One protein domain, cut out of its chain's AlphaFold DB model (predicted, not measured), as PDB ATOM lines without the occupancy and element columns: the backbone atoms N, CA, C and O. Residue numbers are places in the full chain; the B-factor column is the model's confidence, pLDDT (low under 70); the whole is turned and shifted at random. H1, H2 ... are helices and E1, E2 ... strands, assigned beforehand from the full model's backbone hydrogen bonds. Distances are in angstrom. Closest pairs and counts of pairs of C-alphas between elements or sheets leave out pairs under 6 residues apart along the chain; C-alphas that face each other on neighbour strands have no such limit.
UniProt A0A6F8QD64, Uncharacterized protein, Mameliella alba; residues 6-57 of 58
ATOM      1  N   MET A   6     389.704 223.542 437.823       83.19
ATOM      2  CA  MET A   6     391.055 223.389 437.295       83.19
ATOM      3  C   MET A   6     391.035 223.659 435.795       83.19
ATOM      4  O   MET A   6     390.158 223.155 435.094       83.19
ATOM      5  N   THR A   7     392.001 224.439 435.317       85.62
ATOM      6  CA  THR A   7     392.228 224.703 433.895       85.62
ATOM      7  C   THR A   7     393.513 224.011 433.443       85.62
ATOM      8  O   THR A   7     394.557 224.135 434.082       85.62
ATOM      9  N   ASP A   8     393.441 223.264 432.344       83.69
ATOM     10  CA  ASP A   8     394.591 222.650 431.682       83.69
ATOM     11  C   ASP A   8     394.716 223.198 430.260       83.69
ATOM     12  O   ASP A   8     393.746 223.250 429.497       83.69
ATOM     13  N   HIS A   9     395.922 223.638 429.911       80.75
ATOM     14  CA  HIS A   9     396.237 224.104 428.568       80.75
ATOM     15  C   HIS A   9     396.797 222.938 427.757       80.75
ATOM     16  O   HIS A   9     398.016 222.742 427.649       80.75
ATOM     17  N   ALA A  10     395.891 222.143 427.199       74.81
ATOM     18  CA  ALA A  10     396.247 221.064 426.305       74.81
ATOM     19  C   ALA A  10     396.721 221.669 424.978       74.81
ATOM     20  O   ALA A  10     395.968 222.330 424.271       74.81
ATOM     21  N   TYR A  11     397.976 221.405 424.608       69.38
ATOM     22  CA  TYR A  11     398.558 221.855 423.337       69.38
ATOM     23  C   TYR A  11     398.729 220.684 422.359       69.38
ATOM     24  O   TYR A  11     399.857 220.262 422.071       69.38
ATOM     25  N   PRO A  12     397.629 220.075 421.876       66.38
ATOM     26  CA  PRO A  12     397.729 218.975 420.939       66.38
ATOM     27  C   PRO A  12     398.381 219.461 419.632       66.38
ATOM     28  O   PRO A  12     398.129 220.580 419.183       66.38
ATOM     29  N   PRO A  13     399.213 218.631 418.976       69.94
ATOM     30  CA  PRO A  13     399.815 218.942 417.681       69.94
ATOM     31  C   PRO A  13     398.769 218.811 416.561       69.94
ATOM     32  O   PRO A  13     398.903 217.993 415.651       69.94
ATOM     33  N   ILE A  14     397.695 219.593 416.643       63.16
ATOM     34  CA  ILE A  14     396.642 219.700 415.639       63.16
ATOM     35  C   ILE A  14     396.654 221.101 415.017       63.16
ATOM     36  O   ILE A  14     396.942 222.091 415.687       63.16
ATOM     37  N   PRO A  15     396.338 221.210 413.717       64.44
ATOM     38  CA  PRO A  15     396.351 222.485 413.004       64.44
ATOM     39  C   PRO A  15     395.237 223.453 413.440       64.44
ATOM     40  O   PRO A  15     395.311 224.636 413.116       64.44
ATOM     41  N   VAL A  16     394.213 222.977 414.157       63.47
ATOM     42  CA  VAL A  16     393.108 223.801 414.669       63.47
ATOM     43  C   VAL A  16     393.347 224.075 416.149       63.47
ATOM     44  O   VAL A  16     393.173 223.193 416.980       63.47
ATOM     45  N   ARG A  17     393.752 225.309 416.449       64.38
ATOM     46  CA  ARG A  17     394.143 225.791 417.781       64.38
ATOM     47  C   ARG A  17     393.064 226.667 418.420       64.38
ATOM     48  O   ARG A  17     393.303 227.818 418.769       64.38
ATOM     49  N   GLY A  18     391.829 226.167 418.412       67.12
ATOM     50  CA  GLY A  18     390.639 226.910 418.849       67.12
ATOM     51  C   GLY A  18     390.050 226.445 420.180       67.12
ATOM     52  O   GLY A  18     389.121 227.071 420.667       67.12
ATOM     53  N   ALA A  19     390.567 225.356 420.744       69.12
ATOM     54  CA  ALA A  19     390.106 224.758 421.995       69.12
ATOM     55  C   ALA A  19     391.320 224.230 422.778       69.12
ATOM     56  O   ALA A  19     391.379 223.065 423.157       69.12
ATOM     57  N   ASP A  20     392.343 225.082 422.904       80.00
ATOM     58  CA  ASP A  20     393.601 224.742 423.580       80.00
ATOM     59  C   ASP A  20     393.431 224.729 425.118       80.00
ATOM     60  O   ASP A  20     394.308 224.256 425.836       80.00
ATOM     61  N   TRP A  21     392.313 225.248 425.640       86.62
ATOM     62  CA  TRP A  21     392.007 225.272 427.068       86.62
ATOM     63  C   TRP A  21     390.861 224.335 427.417       86.62
ATOM     64  O   TRP A  21     389.822 224.316 426.754       86.62
ATOM     65  N   CYS A  22     391.060 223.597 428.501       86.00
ATOM     66  CA  CYS A  22     390.109 222.671 429.085       86.00
ATOM     67  C   CYS A  22     389.882 223.059 430.550       86.00
ATOM     68  O   CYS A  22     390.852 223.276 431.273       86.00
ATOM     69  N   ALA A  23     388.632 223.141 431.001       88.06
ATOM     70  CA  ALA A  23     388.275 223.384 432.395       88.06
ATOM     71  C   ALA A  23     387.429 222.227 432.938       88.06
ATOM     72  O   ALA A  23     386.528 221.745 432.256       88.06
ATOM     73  N   TYR A  24     387.683 221.792 434.172       84.94
ATOM     74  CA  TYR A  24     386.891 220.751 434.841       84.94
ATOM     75  C   TYR A  24     386.851 220.951 436.362       84.94
ATOM     76  O   TYR A  24     387.715 221.622 436.934       84.94
ATOM     77  N   ASP A  25     385.849 220.377 437.038       84.69
ATOM     78  CA  ASP A  25     385.776 220.400 438.503       84.69
ATOM     79  C   ASP A  25     386.609 219.261 439.116       84.69
ATOM     80  O   ASP A  25     386.334 218.072 438.938       84.69
ATOM     81  N   ASP A  26     387.632 219.634 439.886       79.62
ATOM     82  CA  ASP A  26     388.543 218.700 440.559       79.62
ATOM     83  C   ASP A  26     387.841 217.877 441.651       79.62
ATOM     84  O   ASP A  26     388.190 216.722 441.896       79.62
ATOM     85  N   ARG A  27     386.807 218.432 442.296       72.38
ATOM     86  CA  ARG A  27     386.140 217.764 443.425       72.38
ATOM     87  C   ARG A  27     385.249 216.617 442.995       72.38
ATOM     88  O   ARG A  27     385.119 215.642 443.736       72.38
ATOM     89  N   ARG A  28     384.598 216.754 441.847       67.38
ATOM     90  CA  ARG A  28     383.772 215.711 441.245       67.38
ATOM     91  C   ARG A  28     384.624 214.696 440.485       67.38
ATOM     92  O   ARG A  28     384.210 213.549 440.334       67.38
ATOM     93  N   GLY A  29     385.842 215.093 440.121       59.91
ATOM     94  CA  GLY A  29     386.789 214.282 439.378       59.91
ATOM     95  C   GLY A  29     386.523 214.375 437.881       59.91
ATOM     96  O   GLY A  29     385.379 214.459 437.433       59.91
ATOM     97  N   ALA A  30     387.604 214.329 437.108       60.47
ATOM     98  CA  ALA A  30     387.585 214.471 435.656       60.47
ATOM     99  C   ALA A  30     386.685 213.409 434.963       60.47
ATOM    100  O   ALA A  30     386.158 213.631 433.882       60.47
ATOM    101  N   ASP A  31     386.443 212.258 435.593       59.47
ATOM    102  CA  ASP A  31     385.583 211.194 435.054       59.47
ATOM    103  C   ASP A  31     384.070 211.417 435.258       59.47
ATOM    104  O   ASP A  31     383.264 210.741 434.619       59.47
ATOM    105  N   ALA A  32     383.668 212.321 436.159       63.12
ATOM    106  CA  ALA A  32     382.263 212.540 436.530       63.12
ATOM    107  C   ALA A  32     381.822 214.012 436.456       63.12
ATOM    108  O   ALA A  32     380.682 214.323 436.807       63.12
ATOM    109  N   SER A  33     382.719 214.908 436.037       68.56
ATOM    110  CA  SER A  33     382.429 216.315 435.780       68.56
ATOM    111  C   SER A  33     382.308 216.567 434.276       68.56
ATOM    112  O   SER A  33     383.077 215.979 433.510       68.56
ATOM    113  N   PRO A  34     381.415 217.474 433.839       79.19
ATOM    114  CA  PRO A  34     381.522 218.052 432.506       79.19
ATOM    115  C   PRO A  34     382.891 218.720 432.323       79.19
ATOM    116  O   PRO A  34     383.524 219.141 433.300       79.19
ATOM    117  N   TYR A  35     383.335 218.793 431.070       84.44
ATOM    118  CA  TYR A  35     384.540 219.511 430.669       84.44
ATOM    119  C   TYR A  35     384.136 220.716 429.837       84.44
ATOM    120  O   TYR A  35     383.492 220.550 428.799       84.44
ATOM    121  N   GLY A  36     384.560 221.899 430.266       87.06
ATOM    122  CA  GLY A  36     384.467 223.111 429.471       87.06
ATOM    123  C   GLY A  36     385.653 223.238 428.526       87.06
ATOM    124  O   GLY A  36     386.787 222.938 428.911       87.06
ATOM    125  N   TRP A  37     385.415 223.674 427.293       86.19
ATOM    126  CA  TRP A  37     386.467 223.856 426.287       86.19
ATOM    127  C   TRP A  37     386.443 225.271 425.720       86.19
ATOM    128  O   TRP A  37     385.381 225.800 425.410       86.19
ATOM    129  N   GLY A  38     387.618 225.877 425.536       84.94
ATOM    130  CA  GLY A  38     387.712 227.253 425.045       84.94
ATOM    131  C   GLY A  38     389.040 227.597 424.379       84.94
ATOM    132  O   GLY A  38     390.048 226.902 424.539       84.94
ATOM    133  N   ALA A  39     389.060 228.705 423.633       84.75
ATOM    134  CA  ALA A  39     390.304 229.270 423.107       84.75
ATOM    135  C   ALA A  39     391.093 230.019 424.198       84.75
ATOM    136  O   ALA A  39     392.283 230.293 424.028       84.75
ATOM    137  N   THR A  40     390.446 230.319 425.329       87.19
ATOM    138  CA  THR A  40     391.020 230.949 426.526       87.19
ATOM    139  C   THR A  40     390.551 230.246 427.805       87.19
ATOM    140  O   THR A  40     389.538 229.548 427.789       87.19
ATOM    141  N   GLU A  41     391.260 230.455 428.925       85.75
ATOM    142  CA  GLU A  41     390.832 229.960 430.250       85.75
ATOM    143  C   GLU A  41     389.423 230.422 430.614       85.75
ATOM    144  O   GLU A  41     388.631 229.633 431.112       85.75
ATOM    145  N   ASP A  42     389.108 231.688 430.346       87.06
ATOM    146  CA  ASP A  42     387.821 232.295 430.693       87.06
ATOM    147  C   ASP A  42     386.658 231.660 429.918       87.06
ATOM    148  O   ASP A  42     385.627 231.331 430.507       87.06
ATOM    149  N   GLU A  43     386.853 231.392 428.621       88.81
ATOM    150  CA  GLU A  43     385.870 230.663 427.811       88.81
ATOM    151  C   GLU A  43     385.684 229.229 428.305       88.81
ATOM    152  O   GLU A  43     384.551 228.782 428.446       88.81
ATOM    153  N   ALA A  44     386.774 228.524 428.628       87.62
ATOM    154  CA  ALA A  44     386.685 227.158 429.138       87.62
ATOM    155  C   ALA A  44     385.955 227.101 430.493       87.62
ATOM    156  O   ALA A  44     385.137 226.213 430.721       87.62
ATOM    157  N   ILE A  45     386.209 228.062 431.390       87.50
ATOM    158  CA  ILE A  45     385.526 228.165 432.688       87.50
ATOM    159  C   ILE A  45     384.043 228.502 432.504       87.50
ATOM    160  O   ILE A  45     383.207 227.927 433.199       87.50
ATOM    161  N   THR A  46     383.717 229.421 431.594       88.62
ATOM    162  CA  THR A  46     382.329 229.817 431.312       88.62
ATOM    163  C   THR A  46     381.532 228.637 430.770       88.62
ATOM    164  O   THR A  46     380.479 228.325 431.317       88.62
ATOM    165  N   ASP A  47     382.080 227.916 429.792       87.75
ATOM    166  CA  ASP A  47     381.452 226.721 429.220       87.75
ATOM    167  C   ASP A  47     381.253 225.622 430.284       87.75
ATOM    168  O   ASP A  47     380.196 224.995 430.355       87.75
ATOM    169  N   LEU A  48     382.223 225.441 431.193       87.19
ATOM    170  CA  LEU A  48     382.085 224.528 432.332       87.19
ATOM    171  C   LEU A  48     380.976 224.967 433.305       87.19
ATOM    172  O   LEU A  48     380.229 224.124 433.800       87.19
ATOM    173  N   LEU A  49     380.892 226.261 433.622       86.12
ATOM    174  CA  LEU A  49     379.874 226.814 434.519       86.12
ATOM    175  C   LEU A  49     378.476 226.658 433.927       86.12
ATOM    176  O   LEU A  49     377.586 226.210 434.642       86.12
ATOM    177  N   GLU A  50     378.301 226.944 432.636       87.00
ATOM    178  CA  GLU A  50     377.032 226.734 431.934       87.00
ATOM    179  C   GLU A  50     376.609 225.260 431.990       87.00
ATOM    180  O   GLU A  50     375.466 224.965 432.331       87.00
ATOM    181  N   GLN A  51     377.538 224.325 431.755       84.31
ATOM    182  CA  GLN A  51     377.257 222.887 431.864       84.31
ATOM    183  C   GLN A  51     376.905 222.453 433.299       84.31
ATOM    184  O   GLN A  51     376.018 221.623 433.495       84.31
ATOM    185  N   LEU A  52     377.580 222.999 434.314       81.31
ATOM    186  CA  LEU A  52     377.286 222.714 435.724       81.31
ATOM    187  C   LEU A  52     375.950 223.318 436.178       81.31
ATOM    188  O   LEU A  52     375.266 222.716 437.005       81.31
ATOM    189  N   GLU A  53     375.600 224.505 435.683       83.12
ATOM    190  CA  GLU A  53     374.313 225.148 435.947       83.12
ATOM    191  C   GLU A  53     373.166 224.369 435.304       83.12
ATOM    192  O   GLU A  53     372.163 224.143 435.974       83.12
ATOM    193  N   ASP A  54     373.328 223.902 434.064       79.12
ATOM    194  CA  ASP A  54     372.333 223.068 433.379       79.12
ATOM    195  C   ASP A  54     372.127 221.730 434.114       79.12
ATOM    196  O   ASP A  54     370.999 221.354 434.431       79.12
ATOM    197  N   GLU A  55     373.214 221.065 434.523       73.88
ATOM    198  CA  GLU A  55     373.140 219.785 435.242       73.88
ATOM    199  C   GLU A  55     372.590 219.915 436.675       73.88
ATOM    200  O   GLU A  55     371.994 218.979 437.203       73.88
ATOM    201  N   ALA A  56     372.772 221.063 437.339       66.62
ATOM    202  CA  ALA A  56     372.222 221.301 438.676       66.62
ATOM    203  C   ALA A  56     370.707 221.592 438.677       66.62
ATOM    204  O   ALA A  56     370.104 221.651 439.755       66.62
ATOM    205  N   VAL A  57     370.111 221.834 437.504       60.16
ATOM    206  CA  VAL A  57     368.699 222.212 437.342       60.16
ATOM    207  C   VAL A  57     367.791 221.007 437.030       60.16
ATOM    208  O   VAL A  57     366.575 221.126 437.213       60.16
TER     209      VAL A  57
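What this domain is: This is residues 6 to 57 of the 58 residues of an uncharacterized protein of Mameliella alba (UniProt A0A6F8QD64). A small antiparallel sheet of three strands has one helix, H1, slantwise over one face and no named helix over the other. The long loop between E1 and E2 lies toward one end of the longest axis and the tail of the printed part, Val 57, toward the other. The printed part has 52 residues, with three named strands and then one named helix along the chain; the sheet's order is E1, E2, E3, and the class is mixed, helices and strands. The whole is compact, with a radius of gyration of the C-alphas of 11.2 A, and its outline is a rod spanning 36 by 17 by 13 A.

Where its parts are: Find C-alpha 6 at (391.055, 223.389, 437.295), where E1 begins; it covers residues 6 to 9, 10.2 A. E2 follows at residues 21 to 25, 13.9 A, and E3 at residues 35 to 38, 10.1 A. H1 runs from residue 41, C-alpha at (390.832, 229.960, 430.250), 21.0 A to residue 55, C-alpha at (373.140, 219.785, 435.242).

How they stand to each other: Look first at the meander E1 E2 E3, each strand the antiparallel neighbour of the one before. In the hairpin E1 and E2, at 160 degrees, N 8 and O 22 are 2.8 A apart. In the hairpin E2 and E3, at 153 degrees, N 23 and O 36 are 2.8 A apart. H1 is on the sheet, making two layers, a helix on one face of a sheet, at a height over the sheet of 5.2 A. It lies over E3 and, only just, with 3 of its C-alphas, over E2; it runs slantwise to the strands, at 35 degrees to E3 on the local plane. The closest C-alphas of E3 and H1 are those of Gly 36 and Leu 48, 4.0 A apart. In H1 every O i to N i+4 pair is within hydrogen-bond range.

The domain as a whole: The C-alphas farthest apart, those of Pro 13 and Val 57, are 37.0 A apart. The printed part has no cut. The link E1 to E2 is long, with 11 residues. Expect low confidence, pLDDT under 70, at residues 11 to 19, 28 to 33 and 56 to 57.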